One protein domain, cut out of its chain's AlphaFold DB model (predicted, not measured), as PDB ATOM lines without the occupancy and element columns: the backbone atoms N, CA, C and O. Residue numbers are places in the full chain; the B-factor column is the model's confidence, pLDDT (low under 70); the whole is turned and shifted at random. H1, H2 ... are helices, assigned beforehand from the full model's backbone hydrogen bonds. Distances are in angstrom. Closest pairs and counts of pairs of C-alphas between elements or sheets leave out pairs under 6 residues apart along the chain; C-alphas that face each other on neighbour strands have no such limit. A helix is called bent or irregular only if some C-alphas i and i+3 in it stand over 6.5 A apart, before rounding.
ATOM      1  N   THR A  46     -44.844 -46.299  17.582       92.06
ATOM      2  CA  THR A  46     -44.487 -44.877  17.634       92.06
ATOM      3  C   THR A  46     -42.976 -44.652  17.592       92.06
ATOM      4  O   THR A  46     -42.510 -43.681  16.994       92.06
ATOM      5  N   THR A  47     -42.205 -45.555  18.200       90.88
ATOM      6  CA  THR A  47     -40.745 -45.480  18.299       90.88
ATOM      7  C   THR A  47     -40.076 -45.626  16.944       90.88
ATOM      8  O   THR A  47     -39.354 -44.714  16.534       90.88
ATOM      9  N   ASN A  48     -40.386 -46.697  16.208       92.00
ATOM     10  CA  ASN A  48     -39.797 -46.925  14.891       92.00
ATOM     11  C   ASN A  48     -40.177 -45.796  13.926       92.00
ATOM     12  O   ASN A  48     -39.317 -45.262  13.229       92.00
ATOM     13  N   VAL A  49     -41.444 -45.364  13.926       91.75
ATOM     14  CA  VAL A  49     -41.887 -44.254  13.067       91.75
ATOM     15  C   VAL A  49     -41.122 -42.967  13.374       91.75
ATOM     16  O   VAL A  49     -40.701 -42.285  12.442       91.75
ATOM     17  N   SER A  50     -40.896 -42.637  14.648       91.12
ATOM     18  CA  SER A  50     -40.144 -41.432  15.013       91.12
ATOM     19  C   SER A  50     -38.685 -41.466  14.535       91.12
ATOM     20  O   SER A  50     -38.181 -40.444  14.068       91.12
ATOM     21  N   GLU A  51     -38.036 -42.633  14.583       94.00
ATOM     22  CA  GLU A  51     -36.641 -42.810  14.169       94.00
ATOM     23  C   GLU A  51     -36.497 -42.677  12.649       94.00
ATOM     24  O   GLU A  51     -35.744 -41.823  12.175       94.00
ATOM     25  N   TYR A  52     -37.310 -43.410  11.879       93.50
ATOM     26  CA  TYR A  52     -37.305 -43.317  10.415       93.50
ATOM     27  C   TYR A  52     -37.684 -41.915   9.914       93.50
ATOM     28  O   TYR A  52     -37.123 -41.431   8.929       93.50
ATOM     29  N   MET A  53     -38.614 -41.228  10.588       92.88
ATOM     30  CA  MET A  53     -38.968 -39.843  10.249       92.88
ATOM     31  C   MET A  53     -37.828 -38.870  10.554       92.88
ATOM     32  O   MET A  53     -37.597 -37.942   9.777       92.88
ATOM     33  N   ALA A  54     -37.102 -39.063  11.657       93.81
ATOM     34  CA  ALA A  54     -35.961 -38.224  12.011       93.81
ATOM     35  C   ALA A  54     -34.778 -38.422  11.048       93.81
ATOM     36  O   ALA A  54     -34.176 -37.434  10.611       93.81
ATOM     37  N   GLU A  55     -34.485 -39.670  10.678       94.88
ATOM     38  CA  GLU A  55     -33.473 -40.006   9.674       94.88
ATOM     39  C   GLU A  55     -33.851 -39.418   8.308       94.88
ATOM     40  O   GLU A  55     -33.062 -38.691   7.700       94.88
ATOM     41  N   GLY A  56     -35.097 -39.636   7.869       94.00
ATOM     42  CA  GLY A  56     -35.617 -39.095   6.616       94.00
ATOM     43  C   GLY A  56     -35.574 -37.567   6.569       94.00
ATOM     44  O   GLY A  56     -35.116 -36.997   5.579       94.00
ATOM     45  N   LYS A  57     -35.978 -36.891   7.653       92.94
ATOM     46  CA  LYS A  57     -35.886 -35.427   7.773       92.94
ATOM     47  C   LYS A  57     -34.444 -34.953   7.597       92.94
ATOM     48  O   LYS A  57     -34.203 -34.070   6.782       92.94
ATOM     49  N   THR A  58     -33.500 -35.550   8.327       94.44
ATOM     50  CA  THR A  58     -32.077 -35.177   8.262       94.44
ATOM     51  C   THR A  58     -31.519 -35.382   6.855       94.44
ATOM     52  O   THR A  58     -30.909 -34.474   6.299       94.44
ATOM     53  N   TRP A  59     -31.818 -36.519   6.222       95.00
ATOM     54  CA  TRP A  59     -31.377 -36.801   4.855       95.00
ATOM     55  C   TRP A  59     -31.924 -35.795   3.830       95.00
ATOM     56  O   TRP A  59     -31.178 -35.318   2.966       95.00
ATOM     57  N   ILE A  60     -33.209 -35.433   3.934       95.06
ATOM     58  CA  ILE A  60     -33.825 -34.414   3.070       95.06
ATOM     59  C   ILE A  60     -33.158 -33.057   3.306       95.06
ATOM     60  O   ILE A  60     -32.787 -32.391   2.340       95.06
ATOM     61  N   THR A  61     -32.965 -32.648   4.558       93.81
ATOM     62  CA  THR A  61     -32.302 -31.377   4.875       93.81
ATOM     63  C   THR A  61     -30.861 -31.358   4.352       93.81
ATOM     64  O   THR A  61     -30.460 -30.389   3.713       93.81
ATOM     65  N   ASP A  62     -30.094 -32.434   4.478       93.50
ATOM     66  CA  ASP A  62     -28.698 -32.441   4.025       93.50
ATOM     67  C   ASP A  62     -28.553 -32.413   2.497       93.50
ATOM     68  O   ASP A  62     -27.610 -31.818   1.965       93.50
ATOM     69  N   LYS A  63     -29.459 -33.072   1.760       93.94
ATOM     70  CA  LYS A  63     -29.341 -33.223   0.296       93.94
ATOM     71  C   LYS A  63     -30.199 -32.254  -0.510       93.94
ATOM     72  O   LYS A  63     -29.786 -31.860  -1.601       93.94
ATOM     73  N   PHE A  64     -31.364 -31.864  -0.001       94.50
ATOM     74  CA  PHE A  64     -32.369 -31.094  -0.740       94.50
ATOM     75  C   PHE A  64     -32.563 -29.661  -0.232       94.50
ATOM     76  O   PHE A  64     -33.331 -28.925  -0.848       94.50
ATOM     77  N   THR A  65     -31.848 -29.210   0.806       94.12
ATOM     78  CA  THR A  65     -31.967 -27.812   1.282       94.12
ATOM     79  C   THR A  65     -31.676 -26.793   0.184       94.12
ATOM     80  O   THR A  65     -32.406 -25.814   0.049       94.12
ATOM     81  N   TRP A  66     -30.669 -27.032  -0.659       93.50
ATOM     82  CA  TRP A  66     -30.351 -26.122  -1.765       93.50
ATOM     83  C   TRP A  66     -31.506 -26.012  -2.775       93.50
ATOM     84  O   TRP A  66     -31.785 -24.926  -3.275       93.50
ATOM     85  N   LEU A  67     -32.201 -27.124  -3.047       95.44
ATOM     86  CA  LEU A  67     -33.347 -27.158  -3.951       95.44
ATOM     87  C   LEU A  67     -34.551 -26.473  -3.308       95.44
ATOM     88  O   LEU A  67     -35.266 -25.746  -3.993       95.44
ATOM     89  N   TYR A  68     -34.756 -26.670  -2.005       93.56
ATOM     90  CA  TYR A  68     -35.821 -26.021  -1.249       93.56
ATOM     91  C   TYR A  68     -35.672 -24.493  -1.265       93.56
ATOM     92  O   TYR A  68     -36.592 -23.794  -1.690       93.56
ATOM     93  N   ILE A  69     -34.492 -23.980  -0.895       95.12
ATOM     94  CA  ILE A  69     -34.197 -22.537  -0.897       95.12
ATOM     95  C   ILE A  69     -34.247 -21.987  -2.328       95.12
ATOM     96  O   ILE A  69     -34.958 -21.023  -2.597       95.12
ATOM     97  N   GLY A  70     -33.579 -22.651  -3.277       96.62
ATOM     98  CA  GLY A  70     -33.542 -22.197  -4.666       96.62
ATOM     99  C   GLY A  70     -34.921 -22.162  -5.329       96.62
ATOM    100  O   GLY A  70     -35.225 -21.228  -6.063       96.62
ATOM    101  N   THR A  71     -35.789 -23.138  -5.049       96.44
ATOM    102  CA  THR A  71     -37.159 -23.157  -5.592       96.44
ATOM    103  C   THR A  71     -37.993 -22.008  -5.029       96.44
ATOM    104  O   THR A  71     -38.721 -21.368  -5.789       96.44
ATOM    105  N   GLN A  72     -37.868 -21.713  -3.732       96.25
ATOM    106  CA  GLN A  72     -38.543 -20.576  -3.102       96.25
ATOM    107  C   GLN A  72     -38.106 -19.248  -3.737       96.25
ATOM    108  O   GLN A  72     -38.955 -18.439  -4.120       96.25
ATOM    109  N   ASP A  73     -36.799 -19.057  -3.924       96.88
ATOM    110  CA  ASP A  73     -36.245 -17.856  -4.557       96.88
ATOM    111  C   ASP A  73     -36.701 -17.724  -6.020       96.88
ATOM    112  O   ASP A  73     -37.081 -16.638  -6.465       96.88
ATOM    113  N   ILE A  74     -36.735 -18.834  -6.769       97.69
ATOM    114  CA  ILE A  74     -37.219 -18.860  -8.157       97.69
ATOM    115  C   ILE A  74     -38.697 -18.472  -8.230       97.69
ATOM    116  O   ILE A  74     -39.054 -17.658  -9.080       97.69
ATOM    117  N   TRP A  75     -39.560 -19.014  -7.365       97.19
ATOM    118  CA  TRP A  75     -40.982 -18.650  -7.350       97.19
ATOM    119  C   TRP A  75     -41.200 -17.191  -6.957       97.19
ATOM    120  O   TRP A  75     -42.026 -16.513  -7.573       97.19
ATOM    121  N   PHE A  76     -40.434 -16.686  -5.990       97.12
ATOM    122  CA  PHE A  76     -40.468 -15.277  -5.612       97.12
ATOM    123  C   PHE A  76     -40.101 -14.370  -6.796       97.12
ATOM    124  O   PHE A  76     -40.854 -13.455  -7.143       97.12
ATOM    125  N   LEU A  77     -38.990 -14.667  -7.476       97.06
ATOM    126  CA  LEU A  77     -38.573 -13.933  -8.671       97.06
ATOM    127  C   LEU A  77     -39.579 -14.079  -9.815       97.06
ATOM    128  O   LEU A  77     -39.866 -13.102 -10.504       97.06
ATOM    129  N   PHE A  78     -40.151 -15.267 -10.011       96.44
ATOM    130  CA  PHE A  78     -41.164 -15.518 -11.031       96.44
ATOM    131  C   PHE A  78     -42.402 -14.640 -10.826       96.44
ATOM    132  O   PHE A  78     -42.841 -13.983 -11.770       96.44
ATOM    133  N   ILE A  79     -42.931 -14.564  -9.600       95.69
ATOM    134  CA  ILE A  79     -44.080 -13.704  -9.278       95.69
ATOM    135  C   ILE A  79     -43.733 -12.232  -9.526       95.69
ATOM    136  O   ILE A  79     -44.533 -11.507 -10.116       95.69
ATOM    137  N   LEU A  80     -42.528 -11.798  -9.143       95.88
ATOM    138  CA  LEU A  80     -42.061 -10.432  -9.380       95.88
ATOM    139  C   LEU A  80     -41.984 -10.116 -10.882       95.88
ATOM    140  O   LEU A  80     -42.467  -9.073 -11.326       95.88
ATOM    141  N   VAL A  81     -41.441 -11.031 -11.687       95.62
ATOM    142  CA  VAL A  81     -41.395 -10.895 -13.151       95.62
ATOM    143  C   VAL A  81     -42.803 -10.832 -13.737       95.62
ATOM    144  O   VAL A  81     -43.065  -9.969 -14.572       95.62
ATOM    145  N   VAL A  82     -43.725 -11.697 -13.306       95.38
ATOM    146  CA  VAL A  82     -45.122 -11.680 -13.775       95.38
ATOM    147  C   VAL A  82     -45.809 -10.360 -13.418       95.38
ATOM    148  O   VAL A  82     -46.499  -9.800 -14.270       95.38
ATOM    149  N   TYR A  83     -45.567  -9.833 -12.216       93.38
ATOM    150  CA  TYR A  83     -46.132  -8.568 -11.746       93.38
ATOM    151  C   TYR A  83     -45.695  -7.367 -12.601       93.38
ATOM    152  O   TYR A  83     -46.534  -6.558 -12.999       93.38
ATOM    153  N   PHE A  84     -44.404  -7.262 -12.936       94.88
ATOM    154  CA  PHE A  84     -43.896  -6.178 -13.793       94.88
ATOM    155  C   PHE A  84     -44.089  -6.431 -15.296       94.88
ATOM    156  O   PHE A  84     -43.954  -5.513 -16.109       94.88
ATOM    157  N   SER A  85     -44.397  -7.665 -15.688       93.62
ATOM    158  CA  SER A  85     -44.623  -8.035 -17.081       93.62
ATOM    159  C   SER A  85     -46.000  -7.587 -17.586       93.62
ATOM    160  O   SER A  85     -46.920  -7.268 -16.834       93.62
ATOM    161  N   LYS A  86     -46.177  -7.625 -18.912       89.06
ATOM    162  CA  LYS A  86     -47.463  -7.386 -19.587       89.06
ATOM    163  C   LYS A  86     -48.566  -8.330 -19.083       89.06
ATOM    164  O   LYS A  86     -49.736  -7.956 -19.112       89.06
ATOM    165  N   TYR A  87     -48.195  -9.521 -18.610       89.44
ATOM    166  CA  TYR A  87     -49.128 -10.526 -18.098       89.44
ATOM    167  C   TYR A  87     -49.800 -10.127 -16.776       89.44
ATOM    168  O   TYR A  87     -50.914 -10.572 -16.534       89.44
ATOM    169  N   GLY A  88     -49.203  -9.242 -15.966       84.94
ATOM    170  CA  GLY A  88     -49.828  -8.762 -14.725       84.94
ATOM    171  C   GLY A  88     -51.091  -7.919 -14.948       84.94
ATOM    172  O   GLY A  88     -51.914  -7.785 -14.052       84.94
ATOM    173  N   LYS A  89     -51.278  -7.376 -16.159       85.25
ATOM    174  CA  LYS A  89     -52.484  -6.623 -16.550       85.25
ATOM    175  C   LYS A  89     -53.566  -7.507 -17.171       85.25
ATOM    176  O   LYS A  89     -54.611  -6.998 -17.566       85.25
ATOM    177  N   MET A  90     -53.292  -8.800 -17.332       87.12
ATOM    178  CA  MET A  90     -54.221  -9.732 -17.953       87.12
ATOM    179  C   MET A  90     -55.292 -10.142 -16.947       87.12
ATOM    180  O   MET A  90     -54.993 -10.571 -15.835       87.12
ATOM    181  N   LYS A  91     -56.551 -10.024 -17.360       87.38
ATOM    182  CA  LYS A  91     -57.707 -10.421 -16.566       87.38
ATOM    183  C   LYS A  91     -57.880 -11.942 -16.610       87.38
ATOM    184  O   LYS A  91     -57.827 -12.542 -17.680       87.38
ATOM    185  N   LEU A  92     -58.083 -12.565 -15.448       87.38
ATOM    186  CA  LEU A  92     -58.331 -14.006 -15.304       87.38
ATOM    187  C   LEU A  92     -59.826 -14.318 -15.474       87.38
ATOM    188  O   LEU A  92     -60.488 -14.765 -14.546       87.38
ATOM    189  N   GLY A  93     -60.363 -14.025 -16.653       88.19
ATOM    190  CA  GLY A  93     -61.783 -14.163 -16.967       88.19
ATOM    191  C   GLY A  93     -62.065 -13.622 -18.358       88.19
ATOM    192  O   GLY A  93     -61.132 -13.344 -19.120       88.19
ATOM    193  N   ARG A  94     -63.337 -13.453 -18.709       86.75
ATOM    194  CA  ARG A  94     -63.661 -12.763 -19.961       86.75
ATOM    195  C   ARG A  94     -63.413 -11.260 -19.819       86.75
ATOM    196  O   ARG A  94     -63.539 -10.693 -18.730       86.75
ATOM    197  N   ASP A  95     -63.089 -10.592 -20.924       85.44
ATOM    198  CA  ASP A  95     -62.803  -9.151 -20.919       85.44
ATOM    199  C   ASP A  95     -63.981  -8.328 -20.360       85.44
ATOM    200  O   ASP A  95     -63.759  -7.331 -19.672       85.44
ATOM    201  N   ASP A  96     -65.218  -8.802 -20.543       86.44
ATOM    202  CA  ASP A  96     -66.481  -8.177 -20.126       86.44
ATOM    203  C   ASP A  96     -66.943  -8.505 -18.689       86.44
ATOM    204  O   ASP A  96     -67.948  -7.968 -18.238       86.44
ATOM    205  N   GLU A  97     -66.233  -9.359 -17.950       89.69
ATOM    206  CA  GLU A  97     -66.733  -9.928 -16.685       89.69
ATOM    207  C   GLU A  97     -66.310  -9.132 -15.437       89.69
ATOM    208  O   GLU A  97     -65.125  -8.970 -15.169       89.69
ATOM    209  N   GLU A  98     -67.233  -8.595 -14.648       86.88
ATOM    210  CA  GLU A  98     -66.864  -7.861 -13.427       86.88
ATOM    211  C   GLU A  98     -66.411  -8.809 -12.292       86.88
ATOM    212  O   GLU A  98     -66.805  -9.976 -12.279       86.88
ATOM    213  N   PRO A  99     -65.574  -8.350 -11.338       89.00
ATOM    214  CA  PRO A  99     -65.191  -9.161 -10.183       89.00
ATOM    215  C   PRO A  99     -66.415  -9.599  -9.369       89.00
ATOM    216  O   PRO A  99     -67.233  -8.771  -8.977       89.00
ATOM    217  N   GLU A 100     -66.515 -10.896  -9.065       89.94
ATOM    218  CA  GLU A 100     -67.632 -11.455  -8.285       89.94
ATOM    219  C   GLU A 100     -67.617 -10.995  -6.813       89.94
ATOM    220  O   GLU A 100     -68.660 -10.879  -6.170       89.94
ATOM    221  N   PHE A 101     -66.431 -10.687  -6.281       89.62
ATOM    222  CA  PHE A 101     -66.222 -10.260  -4.899       89.62
ATOM    223  C   PHE A 101     -65.608  -8.862  -4.841       89.62
ATOM    224  O   PHE A 101     -64.776  -8.505  -5.672       89.62
ATOM    225  N   SER A 102     -65.978  -8.085  -3.818       93.31
ATOM    226  CA  SER A 102     -65.327  -6.802  -3.537       93.31
ATOM    227  C   SER A 102     -63.875  -7.005  -3.100       93.31
ATOM    228  O   SER A 102     -63.548  -8.025  -2.493       93.31
ATOM    229  N   ASP A 103     -63.014  -6.009  -3.325       92.31
ATOM    230  CA  ASP A 103     -61.584  -6.089  -2.978       92.31
ATOM    231  C   ASP A 103     -61.350  -6.454  -1.502       92.31
ATOM    232  O   ASP A 103     -60.469  -7.252  -1.173       92.31
ATOM    233  N   ALA A 104     -62.185  -5.919  -0.605       94.31
ATOM    234  CA  ALA A 104     -62.129  -6.231   0.820       94.31
ATOM    235  C   ALA A 104     -62.532  -7.685   1.110       94.31
ATOM    236  O   ALA A 104     -61.853  -8.359   1.882       94.31
ATOM    237  N   ALA A 105     -63.604  -8.186   0.485       94.31
ATOM    238  CA  ALA A 105     -64.026  -9.579   0.634       94.31
ATOM    239  C   ALA A 105     -63.006 -10.555   0.021       94.31
ATOM    240  O   ALA A 105     -62.746 -11.622   0.569       94.31
ATOM    241  N   TYR A 106     -62.377 -10.180  -1.090       91.81
ATOM    242  CA  TYR A 106     -61.318 -10.968  -1.709       91.81
ATOM    243  C   TYR A 106     -60.084 -11.081  -0.802       91.81
ATOM    244  O   TYR A 106     -59.568 -12.180  -0.580       91.81
ATOM    245  N   PHE A 107     -59.649  -9.969  -0.203       91.44
ATOM    246  CA  PHE A 107     -58.525  -9.971   0.734       91.44
ATOM    247  C   PHE A 107     -58.798 -10.834   1.977       91.44
ATOM    248  O   PHE A 107     -57.927 -11.598   2.402       91.44
ATOM    249  N   THR A 108     -60.006 -10.766   2.547       92.56
ATOM    250  CA  THR A 108     -60.362 -11.590   3.713       92.56
ATOM    251  C   THR A 108     -60.403 -13.079   3.375       92.56
ATOM    252  O   THR A 108     -59.944 -13.889   4.184       92.56
ATOM    253  N   MET A 109     -60.868 -13.455   2.178       92.38
ATOM    254  CA  MET A 109     -60.834 -14.847   1.711       92.38
ATOM    255  C   MET A 109     -59.402 -15.374   1.560       92.38
ATOM    256  O   MET A 109     -59.113 -16.473   2.034       92.38
ATOM    257  N   LEU A 110     -58.487 -14.589   0.976       91.06
ATOM    258  CA  LEU A 110     -57.069 -14.964   0.871       91.06
ATOM    259  C   LEU A 110     -56.426 -15.155   2.249       91.06
ATOM    260  O   LEU A 110     -55.721 -16.140   2.477       91.06
ATOM    261  N   PHE A 111     -56.701 -14.240   3.182       87.75
ATOM    262  CA  PHE A 111     -56.189 -14.338   4.547       87.75
ATOM    263  C   PHE A 111     -56.716 -15.593   5.261       87.75
ATOM    264  O   PHE A 111     -55.941 -16.325   5.881       87.75
ATOM    265  N   SER A 112     -58.015 -15.880   5.114       88.19
ATOM    266  CA  SER A 112     -58.663 -17.057   5.701       88.19
ATOM    267  C   SER A 112     -58.159 -18.375   5.113       88.19
ATOM    268  O   SER A 112     -58.080 -19.362   5.842       88.19
ATOM    269  N   ALA A 113     -57.845 -18.417   3.817       88.38
ATOM    270  CA  ALA A 113     -57.408 -19.640   3.150       88.38
ATOM    271  C   ALA A 113     -55.962 -20.039   3.503       88.38
ATOM    272  O   ALA A 113     -55.652 -21.229   3.496       88.38
ATOM    273  N   GLY A 114     -55.078 -19.072   3.786       79.88
ATOM    274  CA  GLY A 114     -53.630 -19.323   3.808       79.88
ATOM    275  C   GLY A 114     -52.915 -19.192   5.156       79.88
ATOM    276  O   GLY A 114     -52.051 -20.008   5.464       79.88
ATOM    277  N   ILE A 115     -53.209 -18.162   5.957       85.12
ATOM    278  CA  ILE A 115     -52.252 -17.692   6.989       85.12
ATOM    279  C   ILE A 115     -52.570 -18.214   8.403       85.12
ATOM    280  O   ILE A 115     -51.701 -18.224   9.275       85.12
ATOM    281  N   ALA A 116     -53.800 -18.679   8.639       72.12
ATOM    282  CA  ALA A 116     -54.374 -18.760   9.981       72.12
ATOM    283  C   ALA A 116     -53.562 -19.600  10.988       72.12
ATOM    284  O   ALA A 116     -53.056 -19.055  11.966       72.12
ATOM    285  N   ILE A 117     -53.417 -20.915  10.793       84.38
ATOM    286  CA  ILE A 117     -52.885 -21.788  11.860       84.38
ATOM    287  C   ILE A 117     -51.379 -21.607  12.106       84.38
ATOM    288  O   ILE A 117     -50.925 -21.672  13.248       84.38
ATOM    289  N   GLY A 118     -50.609 -21.339  11.047       83.75
ATOM    290  CA  GLY A 118     -49.156 -21.203  11.131       83.75
ATOM    291  C   GLY A 118     -48.734 -19.992  11.959       83.75
ATOM    292  O   GLY A 118     -47.870 -20.119  12.822       83.75
ATOM    293  N   LEU A 119     -49.394 -18.844  11.761       86.75
ATOM    294  CA  LEU A 119     -49.070 -17.610  12.476       86.75
ATOM    295  C   LEU A 119     -49.411 -17.691  13.972       86.75
ATOM    296  O   LEU A 119     -48.661 -17.169  14.790       86.75
ATOM    297  N   PHE A 120     -50.500 -18.367  14.352       87.00
ATOM    298  CA  PHE A 120     -50.861 -18.528  15.767       87.00
ATOM    299  C   PHE A 120     -49.852 -19.379  16.545       87.00
ATOM    300  O   PHE A 120     -49.572 -19.077  17.703       87.00
ATOM    301  N   TYR A 121     -49.303 -20.427  15.926       86.88
ATOM    302  CA  TYR A 121     -48.312 -21.286  16.574       86.88
ATOM    303  C   TYR A 121     -46.901 -20.689  16.482       86.88
ATOM    304  O   TYR A 121     -46.271 -20.395  17.500       86.88
ATOM    305  N   PHE A 122     -46.414 -20.453  15.261       88.06
ATOM    306  CA  PHE A 122     -45.043 -20.002  15.035       88.06
ATOM    307  C   PHE A 122     -44.836 -18.515  15.330       88.06
ATOM    308  O   PHE A 122     -43.718 -18.132  15.645       88.06
ATOM    309  N   GLY A 123     -45.884 -17.684  15.347       89.69
ATOM    310  CA  GLY A 123     -45.751 -16.254  15.651       89.69
ATOM    311  C   GLY A 123     -45.240 -15.955  17.064       89.69
ATOM    312  O   GLY A 123     -44.595 -14.932  17.269       89.69
ATOM    313  N   VAL A 124     -45.483 -16.851  18.028       89.94
ATOM    314  CA  VAL A 124     -44.907 -16.761  19.384       89.94
ATOM    315  C   VAL A 124     -43.732 -17.722  19.548       89.94
ATOM    316  O   VAL A 124     -42.734 -17.361  20.170       89.94
ATOM    317  N   ALA A 125     -43.823 -18.928  18.982       88.81
ATOM    318  CA  ALA A 125     -42.787 -19.938  19.153       88.81
ATOM    319  C   ALA A 125     -41.463 -19.543  18.477       88.81
ATOM    320  O   ALA A 125     -40.408 -19.661  19.094       88.81
ATOM    321  N   GLU A 126     -41.496 -19.036  17.243       87.06
ATOM    322  CA  GLU A 126     -40.286 -18.721  16.477       87.06
ATOM    323  C   GLU A 126     -39.434 -17.619  17.135       87.06
ATOM    324  O   GLU A 126     -38.227 -17.837  17.284       87.06
ATOM    325  N   PRO A 127     -39.992 -16.483  17.609       87.50
ATOM    326  CA  PRO A 127     -39.206 -15.490  18.337       87.50
ATOM    327  C   PRO A 127     -38.579 -16.035  19.619       87.50
ATOM    328  O   PRO A 127     -37.443 -15.687  19.923       87.50
ATOM    329  N   ILE A 128     -39.290 -16.892  20.359       86.56
ATOM    330  CA  ILE A 128     -38.759 -17.508  21.583       86.56
ATOM    331  C   ILE A 128     -37.586 -18.432  21.235       86.56
ATOM    332  O   ILE A 128     -36.522 -18.292  21.833       86.56
ATOM    333  N   PHE A 129     -37.732 -19.289  20.218       83.19
ATOM    334  CA  PHE A 129     -36.662 -20.185  19.765       83.19
ATOM    335  C   PHE A 129     -35.407 -19.440  19.286       83.19
ATOM    336  O   PHE A 129     -34.297 -19.910  19.510       83.19
ATOM    337  N   HIS A 130     -35.555 -18.275  18.652       81.44
ATOM    338  CA  HIS A 130     -34.412 -17.459  18.225       81.44
ATOM    339  C   HIS A 130     -33.854 -16.557  19.336       81.44
ATOM    340  O   HIS A 130     -32.706 -16.115  19.256       81.44
TER     341      HIS A 130
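AT A GLANCE: This is residues 46 to 130 of the 146 residues of the protein "Glycine betaine transporter -like" of Paramuricea clavata (UniProt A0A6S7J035). An open frame with an empty middle: bent helix H1 makes one side, short H2 and a loop, residues 90 to 102, turn round one end, and H3 and H4 return along the other side. The printed part, 85 residues with four named helices and no named strand, is all helix and extended, with a radius of gyration of the C-alphas of 20.0 A and spans of 59 by 27 by 27 A.

HOW THE PARTS SIT: H1, residues 46 to 84, assigned by its hydrogen bonds as one helix, is bent, with C-alphas 63 and 66 7.5 A apart; its arms H1a, residues 46 to 63, and H1b, residues 66 to 84, stand at a steep tilt of 63 degrees. H2, residues 86 to 89, is close to H1b but not clearly touching; their closest C-alphas, Val 82 and Gly 88, are 5.6 A apart. H3, residues 103 to 114, and H4, residues 116 to 130, meet only through their link; both are apart from H1a, H1b and H2. Every O i to N i+4 pair is within hydrogen-bond range in H1a, H1b and H3, 8 of 11 in H4; H2 is too short.

IN THESE COORDINATES: H1a, 25.8 A long, begins at C-alpha 46 (-44.487, -44.877, 17.634); H1b measures 26.9 A, H2 5.9 A, H3 16.9 A. H4, 21.6 A, ends at C-alpha 130 (-34.412, -17.459, 18.225).

THE WHOLE: The printed part has no cut; the link H2 to H3 is long, and no printed residue is under pLDDT 70.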